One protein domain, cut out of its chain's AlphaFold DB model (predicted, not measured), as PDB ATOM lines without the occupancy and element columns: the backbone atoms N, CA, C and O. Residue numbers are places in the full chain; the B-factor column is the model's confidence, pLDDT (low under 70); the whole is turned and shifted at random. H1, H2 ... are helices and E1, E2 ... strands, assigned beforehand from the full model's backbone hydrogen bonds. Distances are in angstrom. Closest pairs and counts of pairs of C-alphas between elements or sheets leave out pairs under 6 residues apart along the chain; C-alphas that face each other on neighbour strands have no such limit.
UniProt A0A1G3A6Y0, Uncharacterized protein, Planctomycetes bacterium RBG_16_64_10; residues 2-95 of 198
ATOM      1  N   HIS A   2       6.578  -7.963  38.973       46.44
ATOM      2  CA  HIS A   2       6.979  -7.736  37.582       46.44
ATOM      3  C   HIS A   2       5.942  -8.417  36.689       46.44
ATOM      4  O   HIS A   2       5.940  -9.642  36.580       46.44
ATOM      5  N   CYS A   3       5.040  -7.639  36.094       50.97
ATOM      6  CA  CYS A   3       4.269  -8.124  34.960       50.97
ATOM      7  C   CYS A   3       5.284  -8.298  33.826       50.97
ATOM      8  O   CYS A   3       5.833  -7.311  33.339       50.97
ATOM      9  N   LYS A   4       5.647  -9.539  33.491       58.88
ATOM     10  CA  LYS A   4       6.448  -9.777  32.291       58.88
ATOM     11  C   LYS A   4       5.596  -9.298  31.115       58.88
ATOM     12  O   LYS A   4       4.466  -9.746  30.978       58.88
ATOM     13  N   ASN A   5       6.123  -8.395  30.291       64.38
ATOM     14  CA  ASN A   5       5.442  -7.856  29.104       64.38
ATOM     15  C   ASN A   5       5.265  -8.897  27.976       64.38
ATOM     16  O   ASN A   5       5.044  -8.538  26.823       64.38
ATOM     17  N   GLU A   6       5.384 -10.184  28.288       81.12
ATOM     18  CA  GLU A   6       5.316 -11.282  27.338       81.12
ATOM     19  C   GLU A   6       4.069 -12.106  27.639       81.12
ATOM     20  O   GLU A   6       3.824 -12.506  28.781       81.12
ATOM     21  N   LEU A   7       3.262 -12.328  26.603       88.19
ATOM     22  CA  LEU A   7       2.086 -13.187  26.671       88.19
ATOM     23  C   LEU A   7       2.503 -14.643  26.953       88.19
ATOM     24  O   LEU A   7       3.605 -15.048  26.571       88.19
ATOM     25  N   PRO A   8       1.640 -15.448  27.602       91.06
ATOM     26  CA  PRO A   8       1.937 -16.854  27.846       91.06
ATOM     27  C   PRO A   8       2.095 -17.620  26.527       91.06
ATOM     28  O   PRO A   8       1.340 -17.424  25.575       91.06
ATOM     29  N   VAL A   9       3.059 -18.540  26.484       95.56
ATOM     30  CA  VAL A   9       3.211 -19.473  25.361       95.56
ATOM     31  C   VAL A   9       2.191 -20.599  25.529       95.56
ATOM     32  O   VAL A   9       2.245 -21.326  26.518       95.56
ATOM     33  N   ILE A  10       1.285 -20.751  24.558       97.06
ATOM     34  CA  ILE A  10       0.159 -21.709  24.593       97.06
ATOM     35  C   ILE A  10       0.208 -22.748  23.453       97.06
ATOM     36  O   ILE A  10      -0.819 -23.200  22.943       97.06
ATOM     37  N   ALA A  11       1.411 -23.109  22.998       97.75
ATOM     38  CA  ALA A  11       1.618 -23.924  21.797       97.75
ATOM     39  C   ALA A  11       0.994 -25.330  21.885       97.75
ATOM     40  O   ALA A  11       0.429 -25.818  20.901       97.75
ATOM     41  N   ARG A  12       1.053 -25.994  23.048       98.25
ATOM     42  CA  ARG A  12       0.404 -27.300  23.246       98.25
ATOM     43  C   ARG A  12      -1.111 -27.149  23.268       98.25
ATOM     44  O   ARG A  12      -1.801 -27.995  22.701       98.25
ATOM     45  N   SER A  13      -1.626 -26.079  23.871       97.50
ATOM     46  CA  SER A  13      -3.051 -25.733  23.844       97.50
ATOM     47  C   SER A  13      -3.570 -25.603  22.412       97.50
ATOM     48  O   SER A  13      -4.577 -26.222  22.066       97.50
ATOM     49  N   GLU A  14      -2.846 -24.877  21.557       97.19
ATOM     50  CA  GLU A  14      -3.204 -24.709  20.145       97.19
ATOM     51  C   GLU A  14      -3.112 -26.022  19.357       97.19
ATOM     52  O   GLU A  14      -3.981 -26.315  18.535       97.19
ATOM     53  N   ALA A  15      -2.123 -26.872  19.647       97.62
ATOM     54  CA  ALA A  15      -2.022 -28.191  19.022       97.62
ATOM     55  C   ALA A  15      -3.221 -29.097  19.371       97.62
ATOM     56  O   ALA A  15      -3.735 -29.811  18.504       97.62
ATOM     57  N   TRP A  16      -3.705 -29.066  20.618       97.38
ATOM     58  CA  TRP A  16      -4.936 -29.767  21.006       97.38
ATOM     59  C   TRP A  16      -6.169 -29.179  20.325       97.38
ATOM     60  O   TRP A  16      -7.003 -29.937  19.825       97.38
ATOM     61  N   TYR A  17      -6.260 -27.851  20.252       96.12
ATOM     62  CA  TYR A  17      -7.378 -27.170  19.607       96.12
ATOM     63  C   TYR A  17      -7.458 -27.513  18.117       96.12
ATOM     64  O   TYR A  17      -8.528 -27.865  17.622       96.12
ATOM     65  N   ALA A  18      -6.317 -27.516  17.420       96.56
ATOM     66  CA  ALA A  18      -6.227 -27.910  16.020       96.56
ATOM     67  C   ALA A  18      -6.794 -29.317  15.787       96.56
ATOM     68  O   ALA A  18      -7.619 -29.486  14.895       96.56
ATOM     69  N   ARG A  19      -6.435 -30.286  16.641       97.19
ATOM     70  CA  ARG A  19      -6.972 -31.656  16.584       97.19
ATOM     71  C   ARG A  19      -8.472 -31.709  16.870       97.19
ATOM     72  O   ARG A  19      -9.183 -32.492  16.254       97.19
ATOM     73  N   ALA A  20      -8.960 -30.910  17.816       96.75
ATOM     74  CA  ALA A  20     -10.368 -30.919  18.199       96.75
ATOM     75  C   ALA A  20     -11.290 -30.351  17.113       96.75
ATOM     76  O   ALA A  20     -12.423 -30.812  17.010       96.75
ATOM     77  N   ARG A  21     -10.825 -29.397  16.292       94.62
ATOM     78  CA  ARG A  21     -11.632 -28.799  15.209       94.62
ATOM     79  C   ARG A  21     -12.117 -29.815  14.176       94.62
ATOM     80  O   ARG A  21     -13.212 -29.640  13.651       94.62
ATOM     81  N   ASP A  22     -11.352 -30.879  13.955       94.94
ATOM     82  CA  ASP A  22     -11.705 -31.933  12.997       94.94
ATOM     83  C   ASP A  22     -12.573 -33.041  13.621       94.94
ATOM     84  O   ASP A  22     -13.088 -33.904  12.913       94.94
ATOM     85  N   LEU A  23     -12.736 -33.041  14.951       97.06
ATOM     86  CA  LEU A  23     -13.361 -34.137  15.704       97.06
ATOM     87  C   LEU A  23     -14.628 -33.724  16.454       97.06
ATOM     88  O   LEU A  23     -15.510 -34.546  16.690       97.06
ATOM     89  N   ILE A  24     -14.696 -32.471  16.894       96.56
ATOM     90  CA  ILE A  24     -15.726 -31.970  17.796       96.56
ATOM     91  C   ILE A  24     -16.326 -30.716  17.156       96.56
ATOM     92  O   ILE A  24     -15.602 -29.739  16.951       96.56
ATOM     93  N   PRO A  25     -17.638 -30.685  16.866       92.56
ATOM     94  CA  PRO A  25     -18.309 -29.466  16.429       92.56
ATOM     95  C   PRO A  25     -18.065 -28.320  17.414       92.56
ATOM     96  O   PRO A  25     -18.164 -28.493  18.628       92.56
ATOM     97  N   SER A  26     -17.688 -27.148  16.896       91.19
ATOM     98  CA  SER A  26     -17.256 -25.999  17.714       91.19
ATOM     99  C   SER A  26     -16.039 -26.268  18.621       91.19
ATOM    100  O   SER A  26     -15.743 -25.451  19.492       91.19
ATOM    101  N   ALA A  27     -15.332 -27.388  18.423       94.38
ATOM    102  CA  ALA A  27     -14.141 -27.813  19.156       94.38
ATOM    103  C   ALA A  27     -14.303 -27.862  20.692       94.38
ATOM    104  O   ALA A  27     -13.324 -27.805  21.436       94.38
ATOM    105  N   THR A  28     -15.538 -27.995  21.190       94.50
ATOM    106  CA  THR A  28     -15.847 -28.102  22.622       94.50
ATOM    107  C   THR A  28     -17.084 -28.961  22.868       94.50
ATOM    108  O   THR A  28     -18.025 -28.958  22.083       94.50
ATOM    109  N   GLN A  29     -17.108 -29.652  24.007       92.88
ATOM    110  CA  GLN A  29     -18.286 -30.375  24.505       92.88
ATOM    111  C   GLN A  29     -19.225 -29.470  25.321       92.88
ATOM    112  O   GLN A  29     -20.290 -29.887  25.770       92.88
ATOM    113  N   THR A  30     -18.819 -28.228  25.598       89.81
ATOM    114  CA  THR A  30     -19.598 -27.286  26.409       89.81
ATOM    115  C   THR A  30     -19.340 -25.861  25.939       89.81
ATOM    116  O   THR A  30     -18.242 -25.331  26.110       89.81
ATOM    117  N   LEU A  31     -20.368 -25.218  25.381       88.31
ATOM    118  CA  LEU A  31     -20.257 -23.874  24.806       88.31
ATOM    119  C   LEU A  31     -19.876 -22.800  25.836       88.31
ATOM    120  O   LEU A  31     -19.116 -21.897  25.503       88.31
ATOM    121  N   ALA A  32     -20.338 -22.931  27.084       88.38
ATOM    122  CA  ALA A  32     -20.071 -21.966  28.160       88.38
ATOM    123  C   ALA A  32     -18.577 -21.804  28.500       88.38
ATOM    124  O   ALA A  32     -18.183 -20.789  29.058       88.38
ATOM    125  N   LYS A  33     -17.749 -22.793  28.148       87.12
ATOM    126  CA  LYS A  33     -16.281 -22.751  28.271       87.12
ATOM    127  C   LYS A  33     -15.587 -22.963  26.924       87.12
ATOM    128  O   LYS A  33     -14.454 -23.429  26.869       87.12
ATOM    129  N   GLY A  34     -16.306 -22.717  25.828       91.31
ATOM    130  CA  GLY A  34     -15.765 -22.864  24.486       91.31
ATOM    131  C   GLY A  34     -14.609 -21.885  24.248       91.31
ATOM    132  O   GLY A  34     -14.630 -20.787  24.800       91.31
ATOM    133  N   PRO A  35     -13.636 -22.224  23.388       90.94
ATOM    134  CA  PRO A  35     -12.509 -21.345  23.057       90.94
ATOM    135  C   PRO A  35     -12.908 -19.930  22.627       90.94
ATOM    136  O   PRO A  35     -12.212 -18.975  22.945       90.94
ATOM    137  N   SER A  36     -14.069 -19.777  21.979       89.94
ATOM    138  CA  SER A  36     -14.598 -18.475  21.549       89.94
ATOM    139  C   SER A  36     -15.111 -17.583  22.688       89.94
ATOM    140  O   SER A  36     -15.537 -16.465  22.420       89.94
ATOM    141  N   GLN A  37     -15.166 -18.079  23.928       91.31
ATOM    142  CA  GLN A  37     -15.540 -17.285  25.105       91.31
ATOM    143  C   GLN A  37     -14.351 -16.491  25.669       91.31
ATOM    144  O   GLN A  37     -14.532 -15.666  26.561       91.31
ATOM    145  N   TYR A  38     -13.141 -16.730  25.156       92.12
ATOM    146  CA  TYR A  38     -11.902 -16.135  25.644       92.12
ATOM    147  C   TYR A  38     -11.092 -15.523  24.496       92.12
ATOM    148  O   TYR A  38     -11.347 -15.788  23.322       92.12
ATOM    149  N   VAL A  39     -10.113 -14.681  24.836       92.19
ATOM    150  CA  VAL A  39      -9.268 -13.997  23.847       92.19
ATOM    151  C   VAL A  39      -8.383 -15.011  23.126       92.19
ATOM    152  O   VAL A  39      -7.553 -15.684  23.747       92.19
ATOM    153  N   ASP A  40      -8.555 -15.103  21.809       91.31
ATOM    154  CA  ASP A  40      -7.782 -16.017  20.977       91.31
ATOM    155  C   ASP A  40      -6.288 -15.650  20.954       91.31
ATOM    156  O   ASP A  40      -5.915 -14.487  21.094       91.31
ATOM    157  N   GLY A  41      -5.417 -16.656  20.852       89.00
ATOM    158  CA  GLY A  41      -3.961 -16.502  20.958       89.00
ATOM    159  C   GLY A  41      -3.411 -16.096  22.338       89.00
ATOM    160  O   GLY A  41      -2.195 -16.086  22.505       89.00
ATOM    161  N   VAL A  42      -4.262 -15.785  23.326       90.94
ATOM    162  CA  VAL A  42      -3.838 -15.365  24.678       90.94
ATOM    163  C   VAL A  42      -4.291 -16.353  25.743       90.94
ATOM    164  O   VAL A  42      -3.484 -16.834  26.538       90.94
ATOM    165  N   ALA A  43      -5.589 -16.647  25.785       93.75
ATOM    166  CA  ALA A  43      -6.127 -17.589  26.751       93.75
ATOM    167  C   ALA A  43      -5.823 -19.028  26.304       93.75
ATOM    168  O   ALA A  43      -6.054 -19.359  25.132       93.75
ATOM    169  N   PRO A  44      -5.355 -19.904  27.210       95.31
ATOM    170  CA  PRO A  44      -5.223 -21.318  26.898       95.31
ATOM    171  C   PRO A  44      -6.607 -21.942  26.682       95.31
ATOM    172  O   PRO A  44      -7.571 -21.617  27.373       95.31
ATOM    173  N   LYS A  45      -6.702 -22.881  25.737       95.75
ATOM    174  CA  LYS A  45      -7.945 -23.609  25.424       95.75
ATOM    175  C   LYS A  45      -8.107 -24.867  26.277       95.75
ATOM    176  O   LYS A  45      -9.219 -25.357  26.453       95.75
ATOM    177  N   TYR A  46      -7.000 -25.384  26.807       96.56
ATOM    178  CA  TYR A  46      -6.955 -26.634  27.557       96.56
ATOM    179  C   TYR A  46      -6.218 -26.459  28.879       96.56
ATOM    180  O   TYR A  46      -5.038 -26.103  28.908       96.56
ATOM    181  N   LEU A  47      -6.919 -26.778  29.967       96.94
ATOM    182  CA  LEU A  47      -6.340 -26.953  31.294       96.94
ATOM    183  C   LEU A  47      -5.875 -28.398  31.494       96.94
ATOM    184  O   LEU A  47      -6.491 -29.324  30.967       96.94
ATOM    185  N   SER A  48      -4.798 -28.592  32.254       98.12
ATOM    186  CA  SER A  48      -4.253 -29.913  32.595       98.12
ATOM    187  C   SER A  48      -4.521 -30.316  34.046       98.12
ATOM    188  O   SER A  48      -4.731 -31.497  34.319       98.12
ATOM    189  N   ARG A  49      -4.540 -29.360  34.983       97.94
ATOM    190  CA  ARG A  49      -4.824 -29.612  36.407       97.94
ATOM    191  C   ARG A  49      -5.319 -28.362  37.134       97.94
ATOM    192  O   ARG A  49      -5.115 -27.247  36.659       97.94
ATOM    193  N   GLY A  50      -5.884 -28.551  38.328       97.75
ATOM    194  CA  GLY A  50      -6.222 -27.479  39.267       97.75
ATOM    195  C   GLY A  50      -6.038 -27.908  40.727       97.75
ATOM    196  O   GLY A  50      -6.040 -29.101  41.020       97.75
ATOM    197  N   LYS A  51      -5.834 -26.945  41.633       98.25
ATOM    198  CA  LYS A  51      -5.803 -27.118  43.101       98.25
ATOM    199  C   LYS A  51      -6.134 -25.780  43.770       98.25
ATOM    200  O   LYS A  51      -5.532 -24.760  43.430       98.25
ATOM    201  N   GLY A  52      -7.059 -25.778  44.729       97.75
ATOM    202  CA  GLY A  52      -7.556 -24.547  45.345       97.75
ATOM    203  C   GLY A  52      -8.190 -23.637  44.292       97.75
ATOM    204  O   GLY A  52      -9.022 -24.091  43.513       97.75
ATOM    205  N   CYS A  53      -7.769 -22.375  44.215       97.69
ATOM    206  CA  CYS A  53      -8.186 -21.438  43.162       97.69
ATOM    207  C   CYS A  53      -7.243 -21.404  41.945       97.69
ATOM    208  O   CYS A  53      -7.417 -20.580  41.049       97.69
ATOM    209  N   HIS A  54      -6.219 -22.261  41.911       98.25
ATOM    210  CA  HIS A  54      -5.226 -22.266  40.844       98.25
ATOM    211  C   HIS A  54      -5.507 -23.341  39.806       98.25
ATOM    212  O   HIS A  54      -5.841 -24.481  40.142       98.25
ATOM    213  N   VAL A  55      -5.263 -22.993  38.547       98.00
ATOM    214  CA  VAL A  55      -5.280 -23.918  37.415       98.00
ATOM    215  C   VAL A  55      -3.985 -23.810  36.627       98.00
ATOM    216  O   VAL A  55      -3.337 -22.763  36.610       98.00
ATOM    217  N   TRP A  56      -3.609 -24.906  35.981       98.25
ATOM    218  CA  TRP A  56      -2.468 -24.964  35.082       98.25
ATOM    219  C   TRP A  56      -2.943 -25.415  33.716       98.25
ATOM    220  O   TRP A  56      -3.688 -26.395  33.609       98.25
ATOM    221  N   ASP A  57      -2.516 -24.712  32.675       97.88
ATOM    222  CA  ASP A  57      -2.792 -25.142  31.313       97.88
ATOM    223  C   ASP A  57      -1.951 -26.361  30.909       97.88
ATOM    224  O   ASP A  57      -1.118 -26.875  31.666       97.88
ATOM    225  N   VAL A  58      -2.209 -26.887  29.716       98.38
ATOM    226  CA  VAL A  58      -1.392 -27.961  29.128       98.38
ATOM    227  C   VAL A  58       0.026 -27.511  28.781       98.38
ATOM    228  O   VAL A  58       0.862 -28.375  28.539       98.38
ATOM    229  N   ASP A  59       0.300 -26.204  28.783       98.19
ATOM    230  CA  ASP A  59       1.602 -25.581  28.554       98.19
ATOM    231  C   ASP A  59       2.404 -25.337  29.846       98.19
ATOM    232  O   ASP A  59       3.610 -25.098  29.782       98.19
ATOM    233  N   GLY A  60       1.793 -25.558  31.011       97.38
ATOM    234  CA  GLY A  60       2.401 -25.386  32.330       97.38
ATOM    235  C   GLY A  60       2.243 -23.978  32.911       97.38
ATOM    236  O   GLY A  60       2.719 -23.736  34.022       97.38
ATOM    237  N   ASN A  61       1.562 -23.068  32.215       96.94
ATOM    238  CA  ASN A  61       1.257 -21.733  32.719       96.94
ATOM    239  C   ASN A  61       0.235 -21.834  33.856       96.94
ATOM    240  O   ASN A  61      -0.734 -22.588  33.760       96.94
ATOM    241  N   GLN A  62       0.449 -21.074  34.930       96.88
ATOM    242  CA  GLN A  62      -0.434 -21.051  36.095       96.88
ATOM    243  C   GLN A  62      -1.325 -19.813  36.079       96.88
ATOM    244  O   GLN A  62      -0.847 -18.697  35.874       96.88
ATOM    245  N   TYR A  63      -2.598 -20.009  36.404       95.88
ATOM    246  CA  TYR A  63      -3.594 -18.950  36.504       95.88
ATOM    247  C   TYR A  63      -4.346 -19.052  37.831       95.88
ATOM    248  O   TYR A  63      -4.422 -20.122  38.441       95.88
ATOM    249  N   ILE A  64      -4.905 -17.927  38.273       97.06
ATOM    250  CA  ILE A  64      -6.012 -17.927  39.232       97.06
ATOM    251  C   ILE A  64      -7.285 -18.049  38.400       97.06
ATOM    252  O   ILE A  64      -7.517 -17.220  37.518       97.06
ATOM    253  N   ASP A  65      -8.083 -19.081  38.653       96.25
ATOM    254  CA  ASP A  65      -9.373 -19.236  37.991       96.25
ATOM    255  C   ASP A  65     -10.435 -18.454  38.769       96.25
ATOM    256  O   ASP A  65     -10.702 -18.727  39.935       96.25
ATOM    257  N   LEU A  66     -11.024 -17.445  38.131       94.38
ATOM    258  CA  LEU A  66     -12.128 -16.668  38.700       94.38
ATOM    259  C   LEU A  66     -13.499 -17.177  38.230       94.38
ATOM    260  O   LEU A  66     -14.526 -16.752  38.752       94.38
ATOM    261  N   MET A  67     -13.521 -18.082  37.251       93.44
ATOM    262  CA  MET A  67     -14.728 -18.701  36.706       93.44
ATOM    263  C   MET A  67     -15.085 -19.993  37.441       93.44
ATOM    264  O   MET A  67     -16.258 -20.361  37.471       93.44
ATOM    265  N   MET A  68     -14.095 -20.692  38.005       94.81
ATOM    266  CA  MET A  68     -14.256 -21.838  38.911       94.81
ATOM    267  C   MET A  68     -15.238 -22.893  38.385       94.81
ATOM    268  O   MET A  68     -16.259 -23.210  39.003       94.81
ATOM    269  N   GLY A  69     -14.957 -23.425  37.192       92.31
ATOM    270  CA  GLY A  69     -15.832 -24.418  36.555       92.31
ATOM    271  C   GLY A  69     -17.231 -23.875  36.231       92.31
ATOM    272  O   GLY A  69     -18.219 -24.592  36.385       92.31
ATOM    273  N   VAL A  70     -17.311 -22.608  35.807       92.81
ATOM    274  CA  VAL A  70     -18.568 -21.888  35.530       92.81
ATOM    275  C   VAL A  70     -19.461 -21.834  36.781       92.81
ATOM    276  O   VAL A  70     -20.650 -22.133  36.739       92.81
ATOM    277  N   GLY A  71     -18.847 -21.512  37.923       92.44
ATOM    278  CA  GLY A  71     -19.503 -21.382  39.226       92.44
ATOM    279  C   GLY A  71     -19.750 -22.694  39.976       92.44
ATOM    280  O   GLY A  71     -20.259 -22.656  41.090       92.44
ATOM    281  N   THR A  72     -19.392 -23.851  39.409       93.94
ATOM    282  CA  THR A  72     -19.640 -25.158  40.053       93.94
ATOM    283  C   THR A  72     -18.664 -25.441  41.200       93.94
ATOM    284  O   THR A  72     -19.009 -26.127  42.159       93.94
ATOM    285  N   LEU A  73     -17.428 -24.938  41.115       95.62
ATOM    286  CA  LEU A  73     -16.342 -25.282  42.036       95.62
ATOM    287  C   LEU A  73     -16.199 -24.261  43.170       95.62
ATOM    288  O   LEU A  73     -15.124 -23.703  43.381       95.62
ATOM    289  N   SER A  74     -17.277 -24.036  43.923       95.50
ATOM    290  CA  SER A  74     -17.307 -23.055  45.019       95.50
ATOM    291  C   SER A  74     -16.285 -23.326  46.132       95.50
ATOM    292  O   SER A  74     -15.853 -22.389  46.795       95.50
ATOM    293  N   LEU A  75     -15.881 -24.586  46.331       97.44
ATOM    294  CA  LEU A  75     -14.872 -24.985  47.325       97.44
ATOM    295  C   LEU A  75     -13.438 -25.021  46.770       97.44
ATOM    296  O   LEU A  75     -12.491 -25.247  47.518       97.44
ATOM    297  N   GLY A  76     -13.251 -24.791  45.470       97.56
ATOM    298  CA  GLY A  76     -11.955 -24.955  44.825       97.56
ATOM    299  C   GLY A  76     -11.745 -26.309  44.151       97.56
ATOM    300  O   GLY A  76     -12.516 -27.256  44.297       97.56
ATOM    301  N   TYR A  77     -10.671 -26.388  43.370       98.19
ATOM    302  CA  TYR A  77     -10.205 -27.615  42.734       98.19
ATOM    303  C   TYR A  77      -9.529 -28.539  43.754       98.19
ATOM    304  O   TYR A  77      -8.685 -28.082  44.532       98.19
ATOM    305  N   CYS A  78      -9.818 -29.843  43.686       97.50
ATOM    306  CA  CYS A  78      -9.219 -30.870  44.553       97.50
ATOM    307  C   CYS A  78      -9.332 -30.519  46.047       97.50
ATOM    308  O   CYS A  78      -8.332 -30.527  46.784       97.50
ATOM    309  N   ASP A  79     -10.546 -30.145  46.461       98.12
ATOM    310  CA  ASP A  79     -10.898 -30.003  47.869       98.12
ATOM    311  C   ASP A  79     -10.764 -31.361  48.570       98.12
ATOM    312  O   ASP A  79     -11.272 -32.379  48.098       98.12
ATOM    313  N   GLU A  80     -10.043 -31.389  49.687       97.88
ATOM    314  CA  GLU A  80      -9.670 -32.641  50.351       97.88
ATOM    315  C   GLU A  80     -10.863 -33.346  50.991       97.88
ATOM    316  O   GLU A  80     -10.892 -34.578  51.028       97.88
ATOM    317  N   THR A  81     -11.866 -32.586  51.436       98.19
ATOM    318  CA  THR A  81     -13.088 -33.141  52.023       98.19
ATOM    319  C   THR A  81     -13.911 -33.840  50.947       98.19
ATOM    320  O   THR A  81     -14.277 -35.007  51.108       98.19
ATOM    321  N   VAL A  82     -14.139 -33.164  49.816       97.94
ATOM    322  CA  VAL A  82     -14.882 -33.716  48.672       97.94
ATOM    323  C   VAL A  82     -14.152 -34.917  48.070       97.94
ATOM    324  O   VAL A  82     -14.754 -35.979  47.898       97.94
ATOM    325  N   ASP A  83     -12.851 -34.793  47.796       98.06
ATOM    326  CA  ASP A  83     -12.061 -35.873  47.202       98.06
ATOM    327  C   ASP A  83     -12.010 -37.109  48.115       98.06
ATOM    328  O   ASP A  83     -12.088 -38.239  47.629       98.06
ATOM    329  N   SER A  84     -11.888 -36.919  49.436       98.50
ATOM    330  CA  SER A  84     -11.907 -38.022  50.403       98.50
ATOM    331  C   SER A  84     -13.248 -38.758  50.393       98.50
ATOM    332  O   SER A  84     -13.264 -39.987  50.296       98.50
ATOM    333  N   ALA A  85     -14.369 -38.028  50.398       98.19
ATOM    334  CA  ALA A  85     -15.704 -38.623  50.328       98.19
ATOM    335  C   ALA A  85     -15.920 -39.413  49.024       98.19
ATOM    336  O   ALA A  85     -16.439 -40.531  49.052       98.19
ATOM    337  N   ILE A  86     -15.458 -38.879  47.886       98.06
ATOM    338  CA  ILE A  86     -15.517 -39.577  46.593       98.06
ATOM    339  C   ILE A  86     -14.700 -40.873  46.639       98.06
ATOM    340  O   ILE A  86     -15.204 -41.920  46.231       98.06
ATOM    341  N   ARG A  87     -13.455 -40.830  47.138       98.50
ATOM    342  CA  ARG A  87     -12.596 -42.025  47.235       98.50
ATOM    343  C   ARG A  87     -13.232 -43.111  48.098       98.50
ATOM    344  O   ARG A  87     -13.260 -44.258  47.671       98.50
ATOM    345  N   GLN A  88     -13.807 -42.748  49.241       98.25
ATOM    346  CA  GLN A  88     -14.516 -43.701  50.100       98.25
ATOM    347  C   GLN A  88     -15.742 -44.309  49.401       98.25
ATOM    348  O   GLN A  88     -15.983 -45.510  49.502       98.25
ATOM    349  N   GLN A  89     -16.511 -43.517  48.646       98.19
ATOM    350  CA  GLN A  89     -17.665 -44.052  47.916       98.19
ATOM    351  C   GLN A  89     -17.249 -44.984  46.766       98.19
ATOM    352  O   GLN A  89     -17.946 -45.964  46.493       98.19
ATOM    353  N   LEU A  90     -16.114 -44.726  46.105       98.19
ATOM    354  CA  LEU A  90     -15.594 -45.595  45.042       98.19
ATOM    355  C   LEU A  90     -15.331 -47.027  45.527       98.19
ATOM    356  O   LEU A  90     -15.532 -47.961  44.755       98.19
ATOM    357  N   GLU A  91     -14.971 -47.215  46.799       98.12
ATOM    358  CA  GLU A  91     -14.780 -48.541  47.410       98.12
ATOM    359  C   GLU A  91     -16.096 -49.311  47.606       98.12
ATOM    360  O   GLU A  91     -16.090 -50.529  47.773       98.12
ATOM    361  N   ARG A  92     -17.238 -48.616  47.564       97.44
ATOM    362  CA  ARG A  92     -18.574 -49.187  47.789       97.44
ATOM    363  C   ARG A  92     -19.367 -49.371  46.497       97.44
ATOM    364  O   ARG A  92     -20.331 -50.129  46.492       97.44
ATOM    365  N   GLY A  93     -18.958 -48.699  45.420       97.44
ATOM    366  CA  GLY A  93     -19.680 -48.606  44.150       97.44
ATOM    367  C   GLY A  93     -20.414 -47.270  43.996       97.44
ATOM    368  O   GLY A  93     -20.873 -46.673  44.967       97.44
ATOM    369  N   ILE A  94     -20.513 -46.783  42.756       96.00
ATOM    370  CA  ILE A  94     -21.054 -45.444  42.435       96.00
ATOM    371  C   ILE A  94     -22.318 -45.470  41.566       96.00
ATOM    372  O   ILE A  94     -22.916 -44.426  41.319       96.00
ATOM    373  N   ILE A  95     -22.719 -46.648  41.080       95.75
ATOM    374  CA  ILE A  95     -23.932 -46.861  40.284       95.75
ATOM    375  C   ILE A  95     -24.511 -48.219  40.683       95.75
ATOM    376  O   ILE A  95     -23.805 -49.224  40.653       95.75
TER     377      ILE A  95
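What this domain is: This is residues 2 to 95 of the 198 residues of an uncharacterized protein of Planctomycetes bacterium RBG_16_64_10 (UniProt A0A1G3A6Y0). Little regular structure is present: a small antiparallel sheet, E1-E2-E3, lies between two distant helices, H1 beside the looping residues 22 to 46, and H2, where residues 87 to 93 stick out. The 94 printed residues include two helices and three strands, ordered H1 E1 E2 E3 H2, a mixed class holding 34 residues. The whole is loose, radius of gyration of the C-alphas 15.8 A, spanning 46 by 39 by 21 A.

How they stand to each other: E1 (47 to 51), E2 (54 to 57) and E3 (62 to 64) form a meander, each strand the antiparallel neighbour of the one before, in two hairpins. Within hydrogen-bond range are N 48 and O 56 of E1 and E2, 2.8 A, and N 63 and O 55 of E3 and E2, 2.9 A. H1 (11 to 21) is only just not on the sheet, with 4 pairs of C-alphas within 10 A; the closest C-alphas of H1 and E2, Ser 13 and Asp 57, are 7.5 A apart. H2 (80 to 90) is not on the sheet and is apart from H1. In both helices every O i to N i+4 pair is within hydrogen-bond range.

Where its parts are: E1 spans 11.8 A, E2 10.2 A and E3 7.1 A. H1 spans 15.6 A from C-alpha 11 at (1.618, -23.924, 21.797), and H2 15.2 A to C-alpha 90 at (-15.594, -45.595, 45.042).

The domain as a whole: The farthest C-alphas, Asn 5 and Arg 92, are 51.3 A apart. The printed part has no cut; links H1 to E1 and E3 to H2 are long. Residues 2 to 5 have pLDDT under 70.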